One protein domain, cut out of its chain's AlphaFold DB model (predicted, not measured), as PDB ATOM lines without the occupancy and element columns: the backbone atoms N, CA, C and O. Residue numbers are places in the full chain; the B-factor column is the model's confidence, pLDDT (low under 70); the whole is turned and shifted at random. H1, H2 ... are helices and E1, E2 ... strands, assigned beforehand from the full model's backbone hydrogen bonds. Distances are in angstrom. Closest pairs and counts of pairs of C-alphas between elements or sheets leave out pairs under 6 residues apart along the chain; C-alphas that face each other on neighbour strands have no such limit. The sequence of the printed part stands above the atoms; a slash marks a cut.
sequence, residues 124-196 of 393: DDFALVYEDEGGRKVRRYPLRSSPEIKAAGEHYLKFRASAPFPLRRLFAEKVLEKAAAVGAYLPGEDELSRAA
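This is residues 124 to 196 of the 393 residues of an uncharacterized protein of Alphaproteobacteria bacterium (UniProt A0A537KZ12). A two-stranded hairpin, E1 and E2, reaches away from a cluster of three helices, with its turn, residues 132 to 136, at the far end of the longest axis. Its other end meets two helices that run opposite ways side by side, E1 beside H2 and E2 beside H1, and the short H3 packs on both helices, away from the strands. The printed part has 73 residues, with two named strands and three named helices in the order E1, E2, H1, H2, H3; the sheet, of order E1 - E2, is antiparallel, and the class is mixed, helices and strands. It is compact, with a radius of gyration of the C-alphas of 11.7 A, and its outline of 37 by 24 by 16 A is only just elongated.

E1, residues 126 to 131, and E2, residues 137 to 142, form an antiparallel hairpin, their directions 166 degrees apart. N 127 and O 141 are 2.9 A apart and N 138 and O 130 are 2.8 A apart, both within hydrogen-bond range. The closest C-alphas of E2 and H1, residues 146 to 159, are those of Tyr 141 and Ala 152, 6.2 A apart. The closest C-alphas of E1 and H2, residues 165 to 182, are those of Ala 127 and Phe 171, 5.0 A apart. H1 and H2 touch, closest at the C-alphas of Ile 149 and Ala 179, 6.3 A apart, and H2 does so with residues 175 to 182 alone. They form a helical hairpin, a shallow tilt of 20 degrees, opposite ways. H2 and H3, residues 189 to 195, touch at the C-alphas of Ala 172 and Leu 192, 4.9 A apart, the closest of the two. They form a helical hairpin too, opposite ways at a tilt of 36 degrees, only just steep. H1 touches H3 with residues 153 to 157 alone, the same way at a steep tilt of 52 degrees; the closest C-alphas, of Gly 153 and Glu 189, are 7.4 A apart. The helix packing is mostly crossed, but only just: 1 of these 3 pairs is at a shallow tilt. E1 and H3, E2 and H2, and E2 and H3 are apart. Every O i to N i+4 pair is within hydrogen-bond range in H2 and H3, and 9 of 10 are in H1.

E1 begins at C-alpha 126, (192.474, 214.786, 198.649), and is 13.6 A long; E2 is 14.3 A long. H1 measures 20.2 A from C-alpha 146 to C-alpha 159, and H2 measures 26.0 A from C-alpha 165, (188.691, 203.623, 212.034), to C-alpha 182. H3, 9.8 A long, ends at C-alpha 195, (182.108, 205.901, 208.797).

The two C-alphas farthest apart are those of Gly 134 and Gly 183, 37.1 A. The printed part has no cut. The links E1 to E2, E2 to H1 and H1 to H2 are tight, and the link H2 to H3 is short. The mean pLDDT of the printed part is 89.9, and no printed residue is under 70.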
ATOM      1  N   ASP A 124     192.810 219.478 201.362       88.31
ATOM      2  CA  ASP A 124     191.364 219.263 201.451       88.31
ATOM      3  C   ASP A 124     190.767 218.744 200.140       88.31
ATOM      4  O   ASP A 124     189.678 218.174 200.142       88.31
ATOM      5  N   ASP A 125     191.500 218.859 199.031       91.69
ATOM      6  CA  ASP A 125     191.124 218.283 197.738       91.69
ATOM      7  C   ASP A 125     191.577 216.826 197.573       91.69
ATOM      8  O   ASP A 125     191.421 216.251 196.499       91.69
ATOM      9  N   PHE A 126     192.099 216.200 198.631       92.75
ATOM     10  CA  PHE A 126     192.474 214.786 198.649       92.75
ATOM     11  C   PHE A 126     191.720 214.038 199.741       92.75
ATOM     12  O   PHE A 126     191.717 214.465 200.897       92.75
ATOM     13  N   ALA A 127     191.156 212.871 199.414       93.12
ATOM     14  CA  ALA A 127     190.461 212.037 200.398       93.12
ATOM     15  C   ALA A 127     191.398 211.547 201.509       93.12
ATOM     16  O   ALA A 127     190.958 211.284 202.625       93.12
ATOM     17  N   LEU A 128     192.693 211.412 201.211       90.19
ATOM     18  CA  LEU A 128     193.668 210.903 202.160       90.19
ATOM     19  C   LEU A 128     194.985 211.678 202.086       90.19
ATOM     20  O   LEU A 128     195.627 211.748 201.036       90.19
ATOM     21  N   VAL A 129     195.401 212.206 203.235       89.94
ATOM     22  CA  VAL A 129     196.680 212.892 203.431       89.94
ATOM     23  C   VAL A 129     197.308 212.367 204.718       89.94
ATOM     24  O   VAL A 129     196.670 212.401 205.765       89.94
ATOM     25  N   TYR A 130     198.528 211.843 204.628       85.31
ATOM     26  CA  TYR A 130     199.277 211.300 205.766       85.31
ATOM     27  C   TYR A 130     200.782 211.432 205.525       85.31
ATOM     28  O   TYR A 130     201.214 211.666 204.397       85.31
ATOM     29  N   GLU A 131     201.583 211.287 206.573       88.06
ATOM     30  CA  GLU A 131     203.041 211.189 206.462       88.06
ATOM     31  C   GLU A 131     203.455 209.717 206.380       88.06
ATOM     32  O   GLU A 131     202.937 208.882 207.123       88.06
ATOM     33  N   ASP A 132     204.347 209.378 205.447       84.38
ATOM     34  CA  ASP A 132     204.947 208.044 205.384       84.38
ATOM     35  C   ASP A 132     206.019 207.840 206.472       84.38
ATOM     36  O   ASP A 132     206.388 208.764 207.196       84.38
ATOM     37  N   GLU A 133     206.556 206.620 206.578       82.75
ATOM     38  CA  GLU A 133     207.613 206.276 207.547       82.75
ATOM     39  C   GLU A 133     208.891 207.126 207.388       82.75
ATOM     40  O   GLU A 133     209.698 207.219 208.310       82.75
ATOM     41  N   GLY A 134     209.082 207.758 206.227       85.88
ATOM     42  CA  GLY A 134     210.189 208.666 205.938       85.88
ATOM     43  C   GLY A 134     209.865 210.142 206.184       85.88
ATOM     44  O   GLY A 134     210.655 210.993 205.770       85.88
ATOM     45  N   GLY A 135     208.716 210.457 206.793       85.88
ATOM     46  CA  GLY A 135     208.251 211.823 207.042       85.88
ATOM     47  C   GLY A 135     207.814 212.568 205.779       85.88
ATOM     48  O   GLY A 135     207.692 213.794 205.790       85.88
ATOM     49  N   ARG A 136     207.610 211.871 204.653       88.06
ATOM     50  CA  ARG A 136     207.131 212.503 203.422       88.06
ATOM     51  C   ARG A 136     205.621 212.556 203.446       88.06
ATOM     52  O   ARG A 136     204.939 211.556 203.655       88.06
ATOM     53  N   LYS A 137     205.094 213.728 203.122       89.62
ATOM     54  CA  LYS A 137     203.662 213.927 202.954       89.62
ATOM     55  C   LYS A 137     203.160 213.198 201.709       89.62
ATOM     56  O   LYS A 137     203.524 213.533 200.581       89.62
ATOM     57  N   VAL A 138     202.287 212.225 201.918       86.69
ATOM     58  CA  VAL A 138     201.614 211.457 200.877       86.69
ATOM     59  C   VAL A 138     200.182 211.961 200.743       86.69
ATOM     60  O   VAL A 138     199.417 211.973 201.705       86.69
ATOM     61  N   ARG A 139     199.814 212.362 199.523       91.38
ATOM     62  CA  ARG A 139     198.454 212.766 199.138       91.38
ATOM     63  C   ARG A 139     197.886 211.723 198.179       91.38
ATOM     64  O   ARG A 139     198.569 211.326 197.230       91.38
ATOM     65  N   ARG A 140     196.675 211.228 198.437       89.62
ATOM     66  CA  ARG A 140     196.007 210.190 197.632       89.62
ATOM     67  C   ARG A 140     194.547 210.548 197.383       89.62
ATOM     68  O   ARG A 140     193.908 211.162 198.232       89.62
ATOM     69  N   TYR A 141     194.032 210.072 196.247       90.25
ATOM     70  CA  TYR A 141     192.641 210.241 195.812       90.25
ATOM     71  C   TYR A 141     192.250 211.722 195.711       90.25
ATOM     72  O   TYR A 141     191.542 212.217 196.590       90.25
ATOM     73  N   PRO A 142     192.741 212.443 194.685       92.56
ATOM     74  CA  PRO A 142     192.239 213.784 194.396       92.56
ATOM     75  C   PRO A 142     190.717 213.740 194.194       92.56
ATOM     76  O   PRO A 142     190.189 212.742 193.712       92.56
ATOM     77  N   LEU A 143     190.015 214.799 194.587       91.56
ATOM     78  CA  LEU A 143     188.551 214.903 194.582       91.56
ATOM     79  C   LEU A 143     188.091 216.115 193.758       91.56
ATOM     80  O   LEU A 143     187.236 216.887 194.190       91.56
ATOM     81  N   ARG A 144     188.678 216.313 192.572       88.88
ATOM     82  CA  ARG A 144     188.458 217.505 191.730       88.88
ATOM     83  C   ARG A 144     187.214 217.401 190.858       88.88
ATOM     84  O   ARG A 144     186.749 218.397 190.315       88.88
ATOM     85  N   SER A 145     186.719 216.186 190.647       86.25
ATOM     86  CA  SER A 145     185.646 215.915 189.696       86.25
ATOM     87  C   SER A 145     184.762 214.756 190.147       86.25
ATOM     88  O   SER A 145     185.181 213.896 190.924       86.25
ATOM     89  N   SER A 146     183.536 214.692 189.620       85.88
ATOM     90  CA  SER A 146     182.597 213.606 189.925       85.88
ATOM     91  C   SER A 146     183.160 212.204 189.627       85.88
ATOM     92  O   SER A 146     182.946 211.317 190.452       85.88
ATOM     93  N   PRO A 147     183.903 211.957 188.521       85.94
ATOM     94  CA  PRO A 147     184.555 210.665 188.294       85.94
ATOM     95  C   PRO A 147     185.582 210.288 189.368       85.94
ATOM     96  O   PRO A 147     185.624 209.133 189.785       85.94
ATOM     97  N   GLU A 148     186.382 211.243 189.844       88.94
ATOM     98  CA  GLU A 148     187.373 210.989 190.895       88.94
ATOM     99  C   GLU A 148     186.714 210.713 192.250       88.94
ATOM    100  O   GLU A 148     187.100 209.780 192.950       88.94
ATOM    101  N   ILE A 149     185.659 211.461 192.584       91.38
ATOM    102  CA  ILE A 149     184.842 211.236 193.785       91.38
ATOM    103  C   ILE A 149     184.191 209.849 193.741       91.38
ATOM    104  O   ILE A 149     184.236 209.103 194.720       91.38
ATOM    105  N   LYS A 150     183.644 209.464 192.583       90.62
ATOM    106  CA  LYS A 150     183.096 208.123 192.361       90.62
ATOM    107  C   LYS A 150     184.164 207.047 192.578       90.62
ATOM    108  O   LYS A 150     183.916 206.083 193.301       90.62
ATOM    109  N   ALA A 151     185.350 207.223 191.991       90.00
ATOM    110  CA  ALA A 151     186.466 206.295 192.152       90.00
ATOM    111  C   ALA A 151     186.928 206.192 193.617       90.00
ATOM    112  O   ALA A 151     187.250 205.099 194.082       90.00
ATOM    113  N   ALA A 152     186.908 207.297 194.368       92.94
ATOM    114  CA  ALA A 152     187.210 207.301 195.797       92.94
ATOM    115  C   ALA A 152     186.186 206.481 196.605       92.94
ATOM    116  O   ALA A 152     186.589 205.682 197.453       92.94
ATOM    117  N   GLY A 153     184.887 206.607 196.310       93.88
ATOM    118  CA  GLY A 153     183.835 205.790 196.931       93.88
ATOM    119  C   GLY A 153     183.969 204.294 196.619       93.88
ATOM    120  O   GLY A 153     183.939 203.456 197.519       93.88
ATOM    121  N   GLU A 154     184.226 203.938 195.358       93.25
ATOM    122  CA  GLU A 154     184.483 202.542 194.964       93.25
ATOM    123  C   GLU A 154     185.737 201.967 195.628       93.25
ATOM    124  O   GLU A 154     185.769 200.790 195.999       93.25
ATOM    125  N   HIS A 155     186.780 202.787 195.775       92.25
ATOM    126  CA  HIS A 155     187.985 202.391 196.484       92.25
ATOM    127  C   HIS A 155     187.673 202.136 197.963       92.25
ATOM    128  O   HIS A 155     188.027 201.072 198.472       92.25
ATOM    129  N   TYR A 156     186.946 203.045 198.624       93.94
ATOM    130  CA  TYR A 156     186.537 202.921 200.026       93.94
ATOM    131  C   TYR A 156     185.930 201.565 200.368       93.94
ATOM    132  O   TYR A 156     186.391 200.896 201.293       93.94
ATOM    133  N   LEU A 157     184.972 201.101 199.568       92.31
ATOM    134  CA  LEU A 157     184.317 199.811 199.784       92.31
ATOM    135  C   LEU A 157     185.297 198.624 199.786       92.31
ATOM    136  O   LEU A 157     185.074 197.651 200.503       92.31
ATOM    137  N   LYS A 158     186.396 198.708 199.028       90.62
ATOM    138  CA  LYS A 158     187.404 197.641 198.929       90.62
ATOM    139  C   LYS A 158     188.367 197.624 200.115       90.62
ATOM    140  O   LYS A 158     188.774 196.544 200.532       90.62
ATOM    141  N   PHE A 159     188.749 198.788 200.646       88.38
ATOM    142  CA  PHE A 159     189.780 198.876 201.692       88.38
ATOM    143  C   PHE A 159     189.230 199.080 203.109       88.38
ATOM    144  O   PHE A 159     189.970 198.908 204.076       88.38
ATOM    145  N   ARG A 160     187.949 199.437 203.275       91.31
ATOM    146  CA  ARG A 160     187.399 199.804 204.591       91.31
ATOM    147  C   ARG A 160     187.551 198.723 205.666       91.31
ATOM    148  O   ARG A 160     187.663 199.058 206.831       91.31
ATOM    149  N   ALA A 161     187.606 197.441 205.315       88.75
ATOM    150  CA  ALA A 161     187.796 196.385 206.313       88.75
ATOM    151  C   ALA A 161     189.232 196.321 206.880       88.75
ATOM    152  O   ALA A 161     189.426 195.783 207.967       88.75
ATOM    153  N   SER A 162     190.235 196.840 206.164       87.75
ATOM    154  CA  SER A 162     191.650 196.747 206.553       87.75
ATOM    155  C   SER A 162     192.234 198.044 207.116       87.75
ATOM    156  O   SER A 162     193.211 197.996 207.859       87.75
ATOM    157  N   ALA A 163     191.661 199.204 206.791       89.56
ATOM    158  CA  ALA A 163     192.110 200.483 207.344       89.56
ATOM    159  C   ALA A 163     191.658 200.669 208.802       89.56
ATOM    160  O   ALA A 163     190.584 200.187 209.129       89.56
ATOM    161  N   PRO A 164     192.391 201.401 209.662       92.25
ATOM    162  CA  PRO A 164     191.929 201.804 210.998       92.25
ATOM    163  C   PRO A 164     190.757 202.794 210.966       92.25
ATOM    164  O   PRO A 164     190.676 203.624 210.056       92.25
ATOM    165  N   PHE A 165     189.893 202.774 211.985       94.94
ATOM    166  CA  PHE A 165     188.691 203.623 212.034       94.94
ATOM    167  C   PHE A 165     188.960 205.127 211.838       94.94
ATOM    168  O   PHE A 165     188.276 205.729 211.003       94.94
ATOM    169  N   PRO A 166     189.968 205.750 212.488       93.31
ATOM    170  CA  PRO A 166     190.243 207.175 212.289       93.31
ATOM    171  C   PRO A 166     190.515 207.535 210.823       93.31
ATOM    172  O   PRO A 166     190.071 208.578 210.338       93.31
ATOM    173  N   LEU A 167     191.186 206.635 210.096       92.38
ATOM    174  CA  LEU A 167     191.473 206.797 208.675       92.38
ATOM    175  C   LEU A 167     190.203 206.682 207.826       92.38
ATOM    176  O   LEU A 167     190.002 207.479 206.911       92.38
ATOM    177  N   ARG A 168     189.338 205.707 208.143       94.81
ATOM    178  CA  ARG A 168     188.043 205.507 207.468       94.81
ATOM    179  C   ARG A 168     187.151 206.731 207.629       94.81
ATOM    180  O   ARG A 168     186.586 207.194 206.643       94.81
ATOM    181  N   ARG A 169     187.080 207.284 208.845       95.50
ATOM    182  CA  ARG A 169     186.307 208.492 209.152       95.50
ATOM    183  C   ARG A 169     186.801 209.699 208.363       95.50
ATOM    184  O   ARG A 169     186.000 210.318 207.673       95.50
ATOM    185  N   LEU A 170     188.103 209.994 208.425       92.75
ATOM    186  CA  LEU A 170     188.697 211.129 207.709       92.75
ATOM    187  C   LEU A 170     188.434 211.036 206.200       92.75
ATOM    188  O   LEU A 170     188.008 212.009 205.578       92.75
ATOM    189  N   PHE A 171     188.650 209.850 205.626       95.25
ATOM    190  CA  PHE A 171     188.378 209.590 204.217       95.25
ATOM    191  C   PHE A 171     186.905 209.842 203.885       95.25
ATOM    192  O   PHE A 171     186.587 210.538 202.920       95.25
ATOM    193  N   ALA A 172     185.999 209.289 204.694       95.75
ATOM    194  CA  ALA A 172     184.571 209.385 204.460       95.75
ATOM    195  C   ALA A 172     184.041 210.819 204.559       95.75
ATOM    196  O   ALA A 172     183.258 211.234 203.707       95.75
ATOM    197  N   GLU A 173     184.489 211.594 205.549       93.81
ATOM    198  CA  GLU A 173     184.093 212.995 205.716       93.81
ATOM    199  C   GLU A 173     184.468 213.833 204.490       93.81
ATOM    200  O   GLU A 173     183.591 214.486 203.917       93.81
ATOM    201  N   LYS A 174     185.721 213.732 204.030       94.00
ATOM    202  CA  LYS A 174     186.203 214.474 202.856       94.00
ATOM    203  C   LYS A 174     185.464 214.092 201.576       94.00
ATOM    204  O   LYS A 174     185.052 214.964 200.814       94.00
ATOM    205  N   VAL A 175     185.269 212.794 201.334       95.19
ATOM    206  CA  VAL A 175     184.577 212.324 200.123       95.19
ATOM    207  C   VAL A 175     183.113 212.759 200.118       95.19
ATOM    208  O   VAL A 175     182.638 213.237 199.091       95.19
ATOM    209  N   LEU A 176     182.408 212.653 201.248       91.94
ATOM    210  CA  LEU A 176     181.013 213.094 201.352       91.94
ATOM    211  C   LEU A 176     180.866 214.607 201.172       91.94
ATOM    212  O   LEU A 176     179.917 215.055 200.533       91.94
ATOM    213  N   GLU A 177     181.776 215.398 201.741       90.62
ATOM    214  CA  GLU A 177     181.770 216.853 201.585       90.62
ATOM    215  C   GLU A 177     181.989 217.259 200.124       90.62
ATOM    216  O   GLU A 177     181.206 218.035 199.571       90.62
ATOM    217  N   LYS A 178     182.990 216.670 199.457       90.94
ATOM    218  CA  LYS A 178     183.263 216.944 198.041       90.94
ATOM    219  C   LYS A 178     182.143 216.455 197.130       90.94
ATOM    220  O   LYS A 178     181.763 217.178 196.213       90.94
ATOM    221  N   ALA A 179     181.571 215.280 197.400       89.81
ATOM    222  CA  ALA A 179     180.425 214.764 196.655       89.81
ATOM    223  C   ALA A 179     179.220 215.711 196.738       89.81
ATOM    224  O   ALA A 179     178.629 216.031 195.705       89.81
ATOM    225  N   ALA A 180     178.909 216.211 197.939       83.38
ATOM    226  CA  ALA A 180     177.830 217.171 198.148       83.38
ATOM    227  C   ALA A 180     178.092 218.504 197.429       83.38
ATOM    228  O   ALA A 180     177.178 219.049 196.813       83.38
ATOM    229  N   ALA A 181     179.334 219.002 197.455       81.56
ATOM    230  CA  ALA A 181     179.702 220.269 196.822       81.56
ATOM    231  C   ALA A 181     179.505 220.269 195.296       81.56
ATOM    232  O   ALA A 181     179.135 221.295 194.728       81.56
ATOM    233  N   VAL A 182     179.731 219.130 194.631       79.69
ATOM    234  CA  VAL A 182     179.610 219.016 193.164       79.69
ATOM    235  C   VAL A 182     178.349 218.277 192.700       79.69
ATOM    236  O   VAL A 182     178.168 218.080 191.501       79.69
ATOM    237  N   GLY A 183     177.497 217.823 193.626       76.25
ATOM    238  CA  GLY A 183     176.309 217.020 193.315       76.25
ATOM    239  C   GLY A 183     176.628 215.675 192.647       76.25
ATOM    240  O   GLY A 183     175.874 215.216 191.790       76.25
ATOM    241  N   ALA A 184     177.766 215.058 192.981       79.69
ATOM    242  CA  ALA A 184     178.174 213.787 192.385       79.69
ATOM    243  C   ALA A 184     177.420 212.605 193.003       79.69
ATOM    244  O   ALA A 184     177.288 212.504 194.220       79.69
ATOM    245  N   TYR A 185     177.023 211.648 192.158       83.19
ATOM    246  CA  TYR A 185     176.621 210.324 192.627       83.19
ATOM    247  C   TYR A 185     177.808 209.611 193.285       83.19
ATOM    248  O   TYR A 185     178.884 209.511 192.686       83.19
ATOM    249  N   LEU A 186     177.590 209.075 194.485       86.88
ATOM    250  CA  LEU A 186     178.626 208.455 195.300       86.88
ATOM    251  C   LEU A 186     178.284 206.983 195.594       86.88
ATOM    252  O   LEU A 186     177.406 206.694 196.407       86.88
ATOM    253  N   PRO A 187     178.974 206.020 194.958       87.50
ATOM    254  CA  PRO A 187     178.861 204.617 195.329       87.50
ATOM    255  C   PRO A 187     179.264 204.418 196.793       87.50
ATOM    256  O   PRO A 187     180.306 204.911 197.221       87.50
ATOM    257  N   GLY A 188     178.453 203.672 197.542       87.75
ATOM    258  CA  GLY A 188     178.716 203.408 198.955       87.75
ATOM    259  C   GLY A 188     178.483 204.609 199.879       87.75
ATOM    260  O   GLY A 188     179.119 204.708 200.926       87.75
ATOM    261  N   GLU A 189     177.621 205.559 199.488       89.44
ATOM    262  CA  GLU A 189     177.314 206.754 200.290       89.44
ATOM    263  C   GLU A 189     176.813 206.418 201.702       89.44
ATOM    264  O   GLU A 189     177.113 207.139 202.653       89.44
ATOM    265  N   ASP A 190     176.106 205.301 201.859       88.25
ATOM    266  CA  ASP A 190     175.605 204.834 203.147       88.25
ATOM    267  C   ASP A 190     176.752 204.342 204.044       88.25
ATOM    268  O   ASP A 190     176.877 204.773 205.188       88.25
ATOM    269  N   GLU A 191     177.663 203.524 203.512       94.06
ATOM    270  CA  GLU A 191     178.876 203.065 204.199       94.06
ATOM    271  C   GLU A 191     179.802 204.230 204.576       94.06
ATOM    272  O   GLU A 191     180.373 204.250 205.670       94.06
ATOM    273  N   LEU A 192     179.950 205.210 203.680       95.12
ATOM    274  CA  LEU A 192     180.698 206.439 203.944       95.12
ATOM    275  C   LEU A 192     179.994 207.267 205.025       95.12
ATOM    276  O   LEU A 192     180.639 207.753 205.951       95.12
ATOM    277  N   SER A 193     178.666 207.387 204.971       90.81
ATOM    278  CA  SER A 193     177.885 208.104 205.986       90.81
ATOM    279  C   SER A 193     178.063 207.482 207.366       90.81
ATOM    280  O   SER A 193     178.298 208.212 208.331       90.81
ATOM    281  N   ARG A 194     178.034 206.149 207.466       93.94
ATOM    282  CA  ARG A 194     178.307 205.433 208.719       93.94
ATOM    283  C   ARG A 194     179.708 205.718 209.244       93.94
ATOM    284  O   ARG A 194     179.856 206.115 210.395       93.94
ATOM    285  N   ALA A 195     180.728 205.625 208.394       95.81
ATOM    286  CA  ALA A 195     182.108 205.901 208.797       95.81
ATOM    287  C   ALA A 195     182.368 207.360 209.188       95.81
ATOM    288  O   ALA A 195     183.145 207.615 210.103       95.81
ATOM    289  N   ALA A 196     181.667 208.313 208.571       94.12
ATOM    290  CA  ALA A 196     181.669 209.720 208.969       94.12
ATOM    291  C   ALA A 196     180.848 209.992 210.251       94.12
ATOM    292  O   ALA A 196     180.674 211.144 210.659       94.12
TER     293      ALA A 196